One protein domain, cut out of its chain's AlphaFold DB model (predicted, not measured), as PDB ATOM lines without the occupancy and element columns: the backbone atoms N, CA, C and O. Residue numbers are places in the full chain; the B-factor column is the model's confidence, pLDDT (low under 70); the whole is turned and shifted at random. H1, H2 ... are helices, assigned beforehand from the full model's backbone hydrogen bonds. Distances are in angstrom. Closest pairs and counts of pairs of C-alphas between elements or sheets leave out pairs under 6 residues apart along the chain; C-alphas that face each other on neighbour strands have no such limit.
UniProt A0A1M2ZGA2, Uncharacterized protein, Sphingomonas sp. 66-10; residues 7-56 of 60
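AT A GLANCE: This is residues 7 to 56 of the 60 residues of an uncharacterized protein of Sphingomonas sp. 66-10 (UniProt A0A1M2ZGA2). A loose chain of four short helices: H1 and H2 make a helical hairpin at one end, H3 and H4 lie loosely side by side at the other, and H2 meets H3 at a corner. Residues 39 to 46 of the H3 to H4 link stick out. The 50 printed residues, with no named strand, are all helix in class, loose with a radius of gyration of the C-alphas of 12.4 A, and span 30 by 23 by 19 A.

IN THESE COORDINATES: H1, residues 7 to 15, 12.1 A long, begins at C-alpha 7 (-58.713, -9.170, 46.004). H2 is residues 17 to 25, 12.5 A; H3 is residues 29 to 37, 12.3 A. H4, residues 49 to 55, 9.9 A, ends at C-alpha 55 (-48.797, 11.515, 44.717).

HOW THE PARTS SIT: H1 and H2 touch, the closest C-alphas, Ile 12 and Ala 19, 5.0 A apart, opposite ways at a shallow tilt of 34 degrees, only just short of steep. H2 and H3 are close but not clearly touching, Leu 25 to Tyr 31 being the closest C-alphas at 6.2 A, about perpendicular at 86 degrees. H3 and H4 are close but not clearly touching, closest C-alphas Tyr 31 and Trp 55 at 7.5 A, opposite ways at a shallow tilt of 19 degrees. H1 is apart from H3 and H4. In the four helices every O i to N i+4 pair is within hydrogen-bond range.

THE WHOLE: The C-alphas of Leu 13 and Pro 42, the farthest apart, are 31.8 A apart. The printed part has no cut; the H3 to H4 link is long. Residues 39 to 47 have pLDDT under 70.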
ATOM      1  N   ALA A   7     -59.215  -9.712  44.745       86.12
ATOM      2  CA  ALA A   7     -58.713  -9.170  46.004       86.12
ATOM      3  C   ALA A   7     -58.721  -7.635  45.994       86.12
ATOM      4  O   ALA A   7     -59.094  -7.012  46.990       86.12
ATOM      5  N   ALA A   8     -58.370  -7.025  44.857       84.19
ATOM      6  CA  ALA A   8     -58.468  -5.580  44.667       84.19
ATOM      7  C   ALA A   8     -59.919  -5.100  44.787       84.19
ATOM      8  O   ALA A   8     -60.202  -4.126  45.488       84.19
ATOM      9  N   PHE A   9     -60.845  -5.810  44.141       86.06
ATOM     10  CA  PHE A   9     -62.262  -5.462  44.177       86.06
ATOM     11  C   PHE A   9     -62.842  -5.565  45.595       86.06
ATOM     12  O   PHE A   9     -63.465  -4.622  46.081       86.06
ATOM     13  N   GLU A  10     -62.551  -6.654  46.307       89.88
ATOM     14  CA  GLU A  10     -62.949  -6.849  47.706       89.88
ATOM     15  C   GLU A  10     -62.378  -5.773  48.641       89.88
ATOM     16  O   GLU A  10     -63.070  -5.282  49.536       89.88
ATOM     17  N   ALA A  11     -61.121  -5.366  48.441       84.81
ATOM     18  CA  ALA A  11     -60.513  -4.293  49.225       84.81
ATOM     19  C   ALA A  11     -61.220  -2.948  48.995       84.81
ATOM     20  O   ALA A  11     -61.460  -2.214  49.959       84.81
ATOM     21  N   ILE A  12     -61.598  -2.651  47.746       87.88
ATOM     22  CA  ILE A  12     -62.355  -1.445  47.386       87.88
ATOM     23  C   ILE A  12     -63.743  -1.466  48.029       87.88
ATOM     24  O   ILE A  12     -64.147  -0.460  48.610       87.88
ATOM     25  N   LEU A  13     -64.448  -2.600  48.007       89.88
ATOM     26  CA  LEU A  13     -65.747  -2.724  48.678       89.88
ATOM     27  C   LEU A  13     -65.641  -2.479  50.190       89.88
ATOM     28  O   LEU A  13     -66.483  -1.795  50.765       89.88
ATOM     29  N   LYS A  14     -64.589  -2.998  50.833       87.62
ATOM     30  CA  LYS A  14     -64.408  -2.903  52.292       87.62
ATOM     31  C   LYS A  14     -63.917  -1.537  52.772       87.62
ATOM     32  O   LYS A  14     -64.253  -1.130  53.879       87.62
ATOM     33  N   ARG A  15     -63.077  -0.853  51.989       82.94
ATOM     34  CA  ARG A  15     -62.357   0.372  52.410       82.94
ATOM     35  C   ARG A  15     -62.725   1.613  51.590       82.94
ATOM     36  O   ARG A  15     -62.251   2.711  51.881       82.94
ATOM     37  N   GLY A  16     -63.571   1.459  50.576       85.50
ATOM     38  CA  GLY A  16     -64.108   2.546  49.769       85.50
ATOM     39  C   GLY A  16     -63.059   3.267  48.919       85.50
ATOM     40  O   GLY A  16     -62.116   2.676  48.391       85.50
ATOM     41  N   ARG A  17     -63.246   4.584  48.774       83.19
ATOM     42  CA  ARG A  17     -62.500   5.444  47.838       83.19
ATOM     43  C   ARG A  17     -60.984   5.427  48.051       83.19
ATOM     44  O   ARG A  17     -60.247   5.440  47.072       83.19
ATOM     45  N   SER A  18     -60.517   5.339  49.295       81.19
ATOM     46  CA  SER A  18     -59.080   5.309  49.592       81.19
ATOM     47  C   SER A  18     -58.408   4.031  49.085       81.19
ATOM     48  O   SER A  18     -57.289   4.087  48.584       81.19
ATOM     49  N   ALA A  19     -59.096   2.883  49.142       84.19
ATOM     50  CA  ALA A  19     -58.574   1.651  48.552       84.19
ATOM     51  C   ALA A  19     -58.567   1.709  47.026       84.19
ATOM     52  O   ALA A  19     -57.615   1.236  46.421       84.19
ATOM     53  N   LEU A  20     -59.560   2.341  46.394       86.06
ATOM     54  CA  LEU A  20     -59.517   2.557  44.947       86.06
ATOM     55  C   LEU A  20     -58.310   3.419  44.544       86.06
ATOM     56  O   LEU A  20     -57.584   3.047  43.627       86.06
ATOM     57  N   ALA A  21     -58.065   4.527  45.250       84.94
ATOM     58  CA  ALA A  21     -56.909   5.389  44.997       84.94
ATOM     59  C   ALA A  21     -55.581   4.626  45.157       84.94
ATOM     60  O   ALA A  21     -54.713   4.703  44.290       84.94
ATOM     61  N   TRP A  22     -55.460   3.816  46.212       84.19
ATOM     62  CA  TRP A  22     -54.309   2.935  46.413       84.19
ATOM     63  C   TRP A  22     -54.128   1.917  45.279       84.19
ATOM     64  O   TRP A  22     -53.019   1.725  44.783       84.19
ATOM     65  N   GLU A  23     -55.211   1.275  44.838       88.12
ATOM     66  CA  GLU A  23     -55.165   0.286  43.760       88.12
ATOM     67  C   GLU A  23     -54.738   0.910  42.418       88.12
ATOM     68  O   GLU A  23     -54.027   0.260  41.645       88.12
ATOM     69  N   VAL A  24     -55.127   2.159  42.147       87.56
ATOM     70  CA  VAL A  24     -54.652   2.912  40.977       87.56
ATOM     71  C   VAL A  24     -53.153   3.185  41.100       87.56
ATOM     72  O   VAL A  24     -52.386   2.819  40.211       87.56
ATOM     73  N   LEU A  25     -52.721   3.747  42.230       85.81
ATOM     74  CA  LEU A  25     -51.336   4.170  42.434       85.81
ATOM     75  C   LEU A  25     -50.356   2.992  42.451       85.81
ATOM     76  O   LEU A  25     -49.335   3.035  41.774       85.81
ATOM     77  N   ARG A  26     -50.686   1.868  43.102       83.19
ATOM     78  CA  ARG A  26     -49.787   0.697  43.138       83.19
ATOM     79  C   ARG A  26     -49.535   0.057  41.766       83.19
ATOM     80  O   ARG A  26     -48.608  -0.741  41.630       83.19
ATOM     81  N   ARG A  27     -50.396   0.326  40.778       87.00
ATOM     82  CA  ARG A  27     -50.264  -0.171  39.398       87.00
ATOM     83  C   ARG A  27     -49.520   0.806  38.496       87.00
ATOM     84  O   ARG A  27     -49.056   0.385  37.437       87.00
ATOM     85  N   ASP A  28     -49.387   2.060  38.909       89.19
ATOM     86  CA  ASP A  28     -48.635   3.052  38.165       89.19
ATOM     87  C   ASP A  28     -47.122   2.758  38.269       89.19
ATOM     88  O   ASP A  28     -46.575   2.629  39.371       89.19
ATOM     89  N   PRO A  29     -46.414   2.583  37.137       89.62
ATOM     90  CA  PRO A  29     -44.986   2.285  37.160       89.62
ATOM     91  C   PRO A  29     -44.142   3.466  37.667       89.62
ATOM     92  O   PRO A  29     -43.099   3.227  38.278       89.62
ATOM     93  N   GLY A  30     -44.587   4.710  37.460       89.00
ATOM     94  CA  GLY A  30     -43.931   5.915  37.968       89.00
ATOM     95  C   GLY A  30     -44.037   6.015  39.486       89.00
ATOM     96  O   GLY A  30     -43.026   6.229  40.152       89.00
ATOM     97  N   TYR A  31     -45.216   5.732  40.037       85.00
ATOM     98  CA  TYR A  31     -45.435   5.643  41.478       85.00
ATOM     99  C   TYR A  31     -44.523   4.584  42.105       85.00
ATOM    100  O   TYR A  31     -43.854   4.840  43.103       85.00
ATOM    101  N   ARG A  32     -44.438   3.391  41.497       84.81
ATOM    102  CA  ARG A  32     -43.565   2.311  41.988       84.81
ATOM    103  C   ARG A  32     -42.087   2.696  41.962       84.81
ATOM    104  O   ARG A  32     -41.370   2.354  42.899       84.81
ATOM    105  N   ALA A  33     -41.637   3.377  40.908       87.25
ATOM    106  CA  ALA A  33     -40.261   3.852  40.798       87.25
ATOM    107  C   ALA A  33     -39.957   4.941  41.838       87.25
ATOM    108  O   ALA A  33     -38.945   4.853  42.531       87.25
ATOM    109  N   ALA A  34     -40.859   5.913  41.994       84.00
ATOM    110  CA  ALA A  34     -40.739   6.977  42.984       84.00
ATOM    111  C   ALA A  34     -40.732   6.414  44.413       84.00
ATOM    112  O   ALA A  34     -39.860   6.757  45.202       84.00
ATOM    113  N   PHE A  35     -41.638   5.483  44.728       79.81
ATOM    114  CA  PHE A  35     -41.702   4.835  46.038       79.81
ATOM    115  C   PHE A  35     -40.442   4.010  46.337       79.81
ATOM    116  O   PHE A  35     -39.916   4.069  47.442       79.81
ATOM    117  N   ALA A  36     -39.912   3.270  45.356       80.50
ATOM    118  CA  ALA A  36     -38.663   2.523  45.521       80.50
ATOM    119  C   ALA A  36     -37.448   3.444  45.745       80.50
ATOM    120  O   ALA A  36     -36.512   3.065  46.449       80.50
ATOM    121  N   ALA A  37     -37.469   4.651  45.167       82.69
ATOM    122  CA  ALA A  37     -36.419   5.651  45.337       82.69
ATOM    123  C   ALA A  37     -36.407   6.296  46.735       82.69
ATOM    124  O   ALA A  37     -35.368   6.821  47.130       82.69
ATOM    125  N   LEU A  38     -37.504   6.215  47.503       74.56
ATOM    126  CA  LEU A  38     -37.565   6.731  48.881       74.56
ATOM    127  C   LEU A  38     -36.652   5.965  49.860       74.56
ATOM    128  O   LEU A  38     -36.334   6.484  50.928       74.56
ATOM    129  N   GLY A  39     -36.191   4.757  49.509       66.31
ATOM    130  CA  GLY A  39     -35.348   3.929  50.378       66.31
ATOM    131  C   GLY A  39     -36.092   3.340  51.588       66.31
ATOM    132  O   GLY A  39     -37.297   3.519  51.758       66.31
ATOM    133  N   ALA A  40     -35.383   2.577  52.429       59.47
ATOM    134  CA  ALA A  40     -35.942   2.050  53.675       59.47
ATOM    135  C   ALA A  40     -36.109   3.197  54.680       59.47
ATOM    136  O   ALA A  40     -35.129   3.670  55.252       59.47
ATOM    137  N   VAL A  41     -37.345   3.654  54.872       56.00
ATOM    138  CA  VAL A  41     -37.674   4.675  55.870       56.00
ATOM    139  C   VAL A  41     -37.599   4.021  57.256       56.00
ATOM    140  O   VAL A  41     -38.343   3.067  57.500       56.00
ATOM    141  N   PRO A  42     -36.693   4.453  58.151       48.06
ATOM    142  CA  PRO A  42     -36.645   3.932  59.509       48.06
ATOM    143  C   PRO A  42     -37.892   4.410  60.256       48.06
ATOM    144  O   PRO A  42     -38.137   5.609  60.312       48.06
ATOM    145  N   ASP A  43     -38.671   3.454  60.765       53.75
ATOM    146  CA  ASP A  43     -39.803   3.604  61.689       53.75
ATOM    147  C   ASP A  43     -40.571   4.932  61.623       53.75
ATOM    148  O   ASP A  43     -40.264   5.907  62.309       53.75
ATOM    149  N   GLY A  44     -41.665   4.912  60.865       50.03
ATOM    150  CA  GLY A  44     -42.650   5.984  60.852       50.03
ATOM    151  C   GLY A  44     -42.516   6.831  59.604       50.03
ATOM    152  O   GLY A  44     -41.560   7.586  59.417       50.03
ATOM    153  N   VAL A  45     -43.512   6.696  58.738       56.31
ATOM    154  CA  VAL A  45     -43.640   7.478  57.521       56.31
ATOM    155  C   VAL A  45     -43.733   8.957  57.889       56.31
ATOM    156  O   VAL A  45     -44.799   9.497  58.170       56.31
ATOM    157  N   THR A  46     -42.604   9.655  57.833       51.09
ATOM    158  CA  THR A  46     -42.647  11.082  57.529       51.09
ATOM    159  C   THR A  46     -42.614  11.146  56.016       51.09
ATOM    160  O   THR A  46     -41.550  11.075  55.407       51.09
ATOM    161  N   ALA A  47     -43.801  11.115  55.409       61.66
ATOM    162  CA  ALA A  47     -43.953  11.132  53.965       61.66
ATOM    163  C   ALA A  47     -43.191  12.349  53.430       61.66
ATOM    164  O   ALA A  47     -43.490  13.477  53.825       61.66
ATOM    165  N   ASP A  48     -42.169  12.101  52.609       70.75
ATOM    166  CA  ASP A  48     -41.409  13.147  51.933       70.75
ATOM    167  C   ASP A  48     -42.404  14.183  51.368       70.75
ATOM    168  O   ASP A  48     -43.286  13.802  50.592       70.75
ATOM    169  N   PRO A  49     -42.331  15.467  51.774       73.50
ATOM    170  CA  PRO A  49     -43.293  16.480  51.353       73.50
ATOM    171  C   PRO A  49     -43.416  16.598  49.832       73.50
ATOM    172  O   PRO A  49     -44.507  16.881  49.337       73.50
ATOM    173  N   ALA A  50     -42.327  16.355  49.093       77.62
ATOM    174  CA  ALA A  50     -42.351  16.344  47.636       77.62
ATOM    175  C   ALA A  50     -43.140  15.135  47.111       77.62
ATOM    176  O   ALA A  50     -44.019  15.282  46.265       77.62
ATOM    177  N   PHE A  51     -42.919  13.957  47.694       78.88
ATOM    178  CA  PHE A  51     -43.664  12.749  47.348       78.88
ATOM    179  C   PHE A  51     -45.166  12.888  47.642       78.88
ATOM    180  O   PHE A  51     -45.998  12.456  46.843       78.88
ATOM    181  N   VAL A  52     -45.533  13.523  48.761       78.94
ATOM    182  CA  VAL A  52     -46.938  13.825  49.087       78.94
ATOM    183  C   VAL A  52     -47.533  14.826  48.103       78.94
ATOM    184  O   VAL A  52     -48.677  14.646  47.692       78.94
ATOM    185  N   ALA A  53     -46.795  15.868  47.717       80.94
ATOM    186  CA  ALA A  53     -47.279  16.857  46.757       80.94
ATOM    187  C   ALA A  53     -47.555  16.237  45.377       80.94
ATOM    188  O   ALA A  53     -48.560  16.572  44.749       80.94
ATOM    189  N   ASP A  54     -46.707  15.301  44.949       81.25
ATOM    190  CA  ASP A  54     -46.821  14.652  43.642       81.25
ATOM    191  C   ASP A  54     -47.873  13.529  43.620       81.25
ATOM    192  O   ASP A  54     -48.598  13.375  42.636       81.25
ATOM    193  N   TRP A  55     -47.987  12.745  44.700       81.62
ATOM    194  CA  TRP A  55     -48.797  11.515  44.717       81.62
ATOM    195  C   TRP A  55     -49.996  11.542  45.672       81.62
ATOM    196  O   TRP A  55     -50.863  10.669  45.593       81.62
ATOM    197  N   GLY A  56     -50.075  12.520  46.574       76.19
ATOM    198  CA  GLY A  56     -51.214  12.745  47.471       76.19
ATOM    199  C   GLY A  56     -51.408  11.705  48.582       76.19
ATOM    200  O   GLY A  56     -52.425  11.749  49.277       76.19
TER     201      GLY A  56